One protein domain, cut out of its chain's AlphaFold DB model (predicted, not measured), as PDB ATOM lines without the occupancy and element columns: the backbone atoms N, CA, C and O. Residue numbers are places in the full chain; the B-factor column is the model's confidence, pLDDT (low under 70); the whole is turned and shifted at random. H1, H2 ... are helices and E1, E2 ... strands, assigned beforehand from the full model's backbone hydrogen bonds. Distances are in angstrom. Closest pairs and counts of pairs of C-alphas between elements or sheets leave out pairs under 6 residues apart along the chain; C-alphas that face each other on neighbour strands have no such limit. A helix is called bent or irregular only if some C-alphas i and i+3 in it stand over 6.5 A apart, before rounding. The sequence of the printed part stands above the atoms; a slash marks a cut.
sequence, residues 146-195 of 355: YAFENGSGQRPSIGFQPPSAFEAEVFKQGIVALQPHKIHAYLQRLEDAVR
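This is residues 146 to 195 of the 355 residues of an uncharacterized protein of Caulobacter sp. HMWF025 (UniProt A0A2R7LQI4). A very small three-stranded sheet, E2, E1 and E3, stands in the middle of a flat model, with the longer helix H2 at one end of the longest axis and the short helix H1 at the other. H2 only grazes the sheet. The printed part has 50 residues, with E1, E2, H1, E3 and H2 along the chain; the sheet's order is E2, E1, E3, antiparallel throughout. The class is mixed, helices and strands; the whole is compact, with a radius of gyration of the C-alphas of 10.9 A and spans of 30 by 24 by 12 A.

In the sheet, E1 is residues 146 to 148, from C-alpha 146 at (242.306, 120.376, 38.873), 6.5 A long; E2 is residues 157 to 159, 6.7 A; E3 is residues 175 to 178, 9.4 A. H1 is residues 165 to 170, 8.8 A. H2 is residues 180 to 194, 22.1 A, ending with C-alpha 194 at (257.197, 108.084, 41.479). H2 is irregular: C-alphas 181 and 184 are 7.3 A apart.

E1 is the inner strand. The hairpin E1 and E2 has N 146 and O 159 within hydrogen-bond range, 2.8 A; E1 and E3 have N 147 and O 176, 2.9 A. E2, H1 and E3 form a split strand-helix-strand unit, two strands running the same way with E1 between them, its crossover right-handed. H1 is only just not on the sheet, with 4 pairs of C-alphas within 10 A; its closest C-alphas to E3 are Ala 168 and Ile 175, 7.7 A. H2 grazes the sheet with residues 183 to 187 and is near E3, with 5 pairs within 10 A. H1 and H2 are apart. Every O i to N i+4 pair is within range in H1, and 9 of 11 in H2.

The C-alphas farthest apart, of Ala 165 and Arg 195, are 32.3 A apart. The printed part has no cut and no long link. Mean pLDDT of the printed part is 75.5; residues 150 to 156, 171 to 173 and 191 to 195 are under 70.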
ATOM      1  N   TYR A 146     241.901 120.871  40.185       86.62
ATOM      2  CA  TYR A 146     242.306 120.376  38.873       86.62
ATOM      3  C   TYR A 146     243.773 119.997  38.914       86.62
ATOM      4  O   TYR A 146     244.609 120.863  39.140       86.62
ATOM      5  N   ALA A 147     244.083 118.717  38.724       85.06
ATOM      6  CA  ALA A 147     245.452 118.251  38.565       85.06
ATOM      7  C   ALA A 147     245.851 118.263  37.089       85.06
ATOM      8  O   ALA A 147     245.061 117.872  36.233       85.06
ATOM      9  N   PHE A 148     247.072 118.712  36.818       81.69
ATOM     10  CA  PHE A 148     247.667 118.830  35.493       81.69
ATOM     11  C   PHE A 148     248.843 117.857  35.403       81.69
ATOM     12  O   PHE A 148     249.926 118.135  35.910       81.69
ATOM     13  N   GLU A 149     248.630 116.702  34.787       73.69
ATOM     14  CA  GLU A 149     249.669 115.705  34.543       73.69
ATOM     15  C   GLU A 149     250.445 116.077  33.267       73.69
ATOM     16  O   GLU A 149     249.857 116.386  32.227       73.69
ATOM     17  N   ASN A 150     251.779 116.069  33.327       64.56
ATOM     18  CA  ASN A 150     252.591 116.096  32.111       64.56
ATOM     19  C   ASN A 150     252.617 114.693  31.481       64.56
ATOM     20  O   ASN A 150     252.339 113.697  32.145       64.56
ATOM     21  N   GLY A 151     252.982 114.596  30.199       57.66
ATOM     22  CA  GLY A 151     253.048 113.309  29.489       57.66
ATOM     23  C   GLY A 151     254.027 112.288  30.091       57.66
ATOM     24  O   GLY A 151     253.979 111.122  29.720       57.66
ATOM     25  N   SER A 152     254.895 112.701  31.023       59.16
ATOM     26  CA  SER A 152     255.788 111.824  31.789       59.16
ATOM     27  C   SER A 152     255.218 111.381  33.145       59.16
ATOM     28  O   SER A 152     255.881 110.633  33.860       59.16
ATOM     29  N   GLY A 153     254.023 111.843  33.535       56.47
ATOM     30  CA  GLY A 153     253.392 111.535  34.823       56.47
ATOM     31  C   GLY A 153     254.142 112.074  36.049       56.47
ATOM     32  O   GLY A 153     253.813 111.722  37.181       56.47
ATOM     33  N   GLN A 154     255.158 112.920  35.860       55.34
ATOM     34  CA  GLN A 154     256.026 113.391  36.934       55.34
ATOM     35  C   GLN A 154     255.588 114.768  37.438       55.34
ATOM     36  O   GLN A 154     255.778 115.778  36.763       55.34
ATOM     37  N   ARG A 155     255.077 114.775  38.679       60.00
ATOM     38  CA  ARG A 155     254.655 115.939  39.484       60.00
ATOM     39  C   ARG A 155     253.555 116.780  38.831       60.00
ATOM     40  O   ARG A 155     253.865 117.782  38.183       60.00
ATOM     41  N   PRO A 156     252.275 116.441  39.051       65.94
ATOM     42  CA  PRO A 156     251.221 117.312  38.584       65.94
ATOM     43  C   PRO A 156     251.264 118.645  39.325       65.94
ATOM     44  O   PRO A 156     251.374 118.682  40.555       65.94
ATOM     45  N   SER A 157     251.136 119.749  38.588       74.38
ATOM     46  CA  SER A 157     250.625 120.967  39.210       74.38
ATOM     47  C   SER A 157     249.158 120.734  39.537       74.38
ATOM     48  O   SER A 157     248.479 119.978  38.846       74.38
ATOM     49  N   ILE A 158     248.647 121.359  40.588       78.06
ATOM     50  CA  ILE A 158     247.221 121.307  40.888       78.06
ATOM     51  C   ILE A 158     246.740 122.733  41.150       78.06
ATOM     52  O   ILE A 158     247.416 123.514  41.821       78.06
ATOM     53  N   GLY A 159     245.603 123.085  40.560       80.75
ATOM     54  CA  GLY A 159     244.997 124.407  40.626       80.75
ATOM     55  C   GLY A 159     243.577 124.364  41.177       80.75
ATOM     56  O   GLY A 159     242.861 123.373  41.050       80.75
ATOM     57  N   PHE A 160     243.144 125.474  41.771       82.31
ATOM     58  CA  PHE A 160     241.762 125.670  42.229       82.31
ATOM     59  C   PHE A 160     240.823 126.167  41.118       82.31
ATOM     60  O   PHE A 160     239.641 126.400  41.371       82.31
ATOM     61  N   GLN A 161     241.353 126.383  39.912       83.06
ATOM     62  CA  GLN A 161     240.609 126.822  38.737       83.06
ATOM     63  C   GLN A 161     240.708 125.773  37.637       83.06
ATOM     64  O   GLN A 161     241.750 125.114  37.527       83.06
ATOM     65  N   PRO A 162     239.653 125.626  36.817       81.19
ATOM     66  CA  PRO A 162     239.777 124.879  35.581       81.19
ATOM     67  C   PRO A 162     240.859 125.524  34.697       81.19
ATOM     68  O   PRO A 162     241.035 126.745  34.755       81.19
ATOM     69  N   PRO A 163     241.561 124.731  33.872       79.62
ATOM     70  CA  PRO A 163     242.524 125.268  32.923       79.62
ATOM     71  C   PRO A 163     241.885 126.309  32.012       79.62
ATOM     72  O   PRO A 163     240.762 126.138  31.530       79.62
ATOM     73  N   SER A 164     242.654 127.340  31.688       83.06
ATOM     74  CA  SER A 164     242.399 128.162  30.511       83.06
ATOM     75  C   SER A 164     242.460 127.319  29.230       83.06
ATOM     76  O   SER A 164     243.090 126.261  29.181       83.06
ATOM     77  N   ALA A 165     241.849 127.810  28.147       81.00
ATOM     78  CA  ALA A 165     241.916 127.147  26.840       81.00
ATOM     79  C   ALA A 165     243.368 126.936  26.365       81.00
ATOM     80  O   ALA A 165     243.679 125.924  25.743       81.00
ATOM     81  N   PHE A 166     244.262 127.869  26.705       79.50
ATOM     82  CA  PHE A 166     245.690 127.757  26.424       79.50
ATOM     83  C   PHE A 166     246.349 126.629  27.229       79.50
ATOM     84  O   PHE A 166     247.063 125.811  26.661       79.50
ATOM     85  N   GLU A 167     246.082 126.539  28.534       74.88
ATOM     86  CA  GLU A 167     246.614 125.460  29.376       74.88
ATOM     87  C   GLU A 167     246.092 124.091  28.937       74.88
ATOM     88  O   GLU A 167     246.865 123.142  28.877       74.88
ATOM     89  N   ALA A 168     244.816 123.981  28.555       77.62
ATOM     90  CA  ALA A 168     244.265 122.737  28.018       77.62
ATOM     91  C   ALA A 168     245.002 122.263  26.749       77.62
ATOM     92  O   ALA A 168     245.256 121.069  26.595       77.62
ATOM     93  N   GLU A 169     245.402 123.195  25.880       76.75
ATOM     94  CA  GLU A 169     246.186 122.912  24.669       76.75
ATOM     95  C   GLU A 169     247.663 122.599  24.977       76.75
ATOM     96  O   GLU A 169     248.307 121.844  24.251       76.75
ATOM     97  N   VAL A 170     248.229 123.142  26.057       72.12
ATOM     98  CA  VAL A 170     249.600 122.822  26.494       72.12
ATOM     99  C   VAL A 170     249.653 121.453  27.180       72.12
ATOM    100  O   VAL A 170     250.536 120.645  26.892       72.12
ATOM    101  N   PHE A 171     248.685 121.149  28.044       67.88
ATOM    102  CA  PHE A 171     248.616 119.917  28.838       67.88
ATOM    103  C   PHE A 171     247.837 118.795  28.143       67.88
ATOM    104  O   PHE A 171     247.188 118.013  28.835       67.88
ATOM    105  N   LYS A 172     247.916 118.731  26.803       61.91
ATOM    106  CA  LYS A 172     247.123 117.958  25.816       61.91
ATOM    107  C   LYS A 172     246.437 116.643  26.225       61.91
ATOM    108  O   LYS A 172     245.535 116.241  25.499       61.91
ATOM    109  N   GLN A 173     246.812 115.955  27.310       59.81
ATOM    110  CA  GLN A 173     246.202 114.690  27.748       59.81
ATOM    111  C   GLN A 173     246.092 114.454  29.279       59.81
ATOM    112  O   GLN A 173     245.738 113.347  29.668       59.81
ATOM    113  N   GLY A 174     246.336 115.434  30.162       71.31
ATOM    114  CA  GLY A 174     246.541 115.148  31.598       71.31
ATOM    115  C   GLY A 174     245.669 115.872  32.630       71.31
ATOM    116  O   GLY A 174     246.102 115.997  33.772       71.31
ATOM    117  N   ILE A 175     244.494 116.413  32.286       81.94
ATOM    118  CA  ILE A 175     243.701 117.193  33.260       81.94
ATOM    119  C   ILE A 175     242.711 116.299  34.008       81.94
ATOM    120  O   ILE A 175     241.777 115.756  33.418       81.94
ATOM    121  N   VAL A 176     242.861 116.217  35.330       85.25
ATOM    122  CA  VAL A 176     241.959 115.462  36.205       85.25
ATOM    123  C   VAL A 176     241.243 116.413  37.159       85.25
ATOM    124  O   VAL A 176     241.863 117.038  38.017       85.25
ATOM    125  N   ALA A 177     239.916 116.496  37.047       89.06
ATOM    126  CA  ALA A 177     239.087 117.165  38.047       89.06
ATOM    127  C   ALA A 177     238.927 116.258  39.279       89.06
ATOM    128  O   ALA A 177     238.248 115.227  39.247       89.06
ATOM    129  N   LEU A 178     239.554 116.645  40.383       87.19
ATOM    130  CA  LEU A 178     239.587 115.913  41.639       87.19
ATOM    131  C   LEU A 178     238.549 116.474  42.601       87.19
ATOM    132  O   LEU A 178     238.677 117.581  43.122       87.19
ATOM    133  N   GLN A 179     237.526 115.669  42.883       89.06
ATOM    134  CA  GLN A 179     236.634 115.940  44.007       89.06
ATOM    135  C   GLN A 179     237.453 115.994  45.308       89.06
ATOM    136  O   GLN A 179     238.360 115.171  45.454       89.06
ATOM    137  N   PRO A 180     237.126 116.876  46.271       85.69
ATOM    138  CA  PRO A 180     237.904 117.043  47.501       85.69
ATOM    139  C   PRO A 180     238.248 115.720  48.207       85.69
ATOM    140  O   PRO A 180     239.403 115.469  48.535       85.69
ATOM    141  N   HIS A 181     237.275 114.811  48.330       85.25
ATOM    142  CA  HIS A 181     237.449 113.502  48.975       85.25
ATOM    143  C   HIS A 181     238.348 112.514  48.203       85.25
ATOM    144  O   HIS A 181     238.713 111.477  48.746       85.25
ATOM    145  N   LYS A 182     238.693 112.797  46.940       88.56
ATOM    146  CA  LYS A 182     239.573 111.960  46.105       88.56
ATOM    147  C   LYS A 182     241.021 112.436  46.088       88.56
ATOM    148  O   LYS A 182     241.870 111.720  45.565       88.56
ATOM    149  N   ILE A 183     241.310 113.619  46.635       84.94
ATOM    150  CA  ILE A 183     242.633 114.245  46.523       84.94
ATOM    151  C   ILE A 183     243.710 113.361  47.158       84.94
ATOM    152  O   ILE A 183     244.668 113.023  46.475       84.94
ATOM    153  N   HIS A 184     243.542 112.902  48.402       83.38
ATOM    154  CA  HIS A 184     244.569 112.077  49.058       83.38
ATOM    155  C   HIS A 184     244.845 110.764  48.321       83.38
ATOM    156  O   HIS A 184     246.001 110.421  48.106       83.38
ATOM    157  N   ALA A 185     243.800 110.061  47.876       85.25
ATOM    158  CA  ALA A 185     243.962 108.826  47.108       85.25
ATOM    159  C   ALA A 185     244.711 109.071  45.788       85.25
ATOM    160  O   ALA A 185     245.547 108.269  45.377       85.25
ATOM    161  N   TYR A 186     244.434 110.202  45.136       84.50
ATOM    162  CA  TYR A 186     245.135 110.602  43.925       84.50
ATOM    163  C   TYR A 186     246.615 110.921  44.185       84.50
ATOM    164  O   TYR A 186     247.461 110.489  43.406       84.50
ATOM    165  N   LEU A 187     246.935 111.620  45.278       80.31
ATOM    166  CA  LEU A 187     248.320 111.935  45.650       80.31
ATOM    167  C   LEU A 187     249.114 110.698  46.059       80.31
ATOM    168  O   LEU A 187     250.230 110.528  45.580       80.31
ATOM    169  N   GLN A 188     248.515 109.800  46.843       79.88
ATOM    170  CA  GLN A 188     249.140 108.530  47.213       79.88
ATOM    171  C   GLN A 188     249.516 107.720  45.968       79.88
ATOM    172  O   GLN A 188     250.659 107.301  45.825       79.88
ATOM    173  N   ARG A 189     248.590 107.599  45.004       81.00
ATOM    174  CA  ARG A 189     248.854 106.930  43.722       81.00
ATOM    175  C   ARG A 189     250.061 107.531  42.992       81.00
ATOM    176  O   ARG A 189     250.813 106.796  42.361       81.00
ATOM    177  N   LEU A 190     250.234 108.851  43.032       73.56
ATOM    178  CA  LEU A 190     251.364 109.516  42.379       73.56
ATOM    179  C   LEU A 190     252.676 109.275  43.116       73.56
ATOM    180  O   LEU A 190     253.687 109.035  42.467       73.56
ATOM    181  N   GLU A 191     252.677 109.320  44.445       69.19
ATOM    182  CA  GLU A 191     253.862 108.980  45.237       69.19
ATOM    183  C   GLU A 191     254.298 107.531  44.989       69.19
ATOM    184  O   GLU A 191     255.482 107.268  44.756       69.19
ATOM    185  N   ASP A 192     253.332 106.613  44.936       66.06
ATOM    186  CA  ASP A 192     253.558 105.204  44.620       66.06
ATOM    187  C   ASP A 192     254.067 105.017  43.180       66.06
ATOM    188  O   ASP A 192     254.909 104.156  42.921       66.06
ATOM    189  N   ALA A 193     253.605 105.845  42.238       63.09
ATOM    190  CA  ALA A 193     254.088 105.843  40.859       63.09
ATOM    191  C   ALA A 193     255.488 106.466  40.710       63.09
ATOM    192  O   ALA A 193     256.219 106.094  39.801       63.09
ATOM    193  N   VAL A 194     255.889 107.407  41.569       60.72
ATOM    194  CA  VAL A 194     257.197 108.084  41.479       60.72
ATOM    195  C   VAL A 194     258.329 107.252  42.089       60.72
ATOM    196  O   VAL A 194     259.478 107.392  41.665       60.72
ATOM    197  N   ARG A 195     258.051 106.360  43.049       58.66
ATOM    198  CA  ARG A 195     259.068 105.405  43.509       58.66
ATOM    199  C   ARG A 195     259.337 104.381  42.410       58.66
ATOM    200  O   ARG A 195     258.467 103.562  42.114       58.66
TER     201      ARG A 195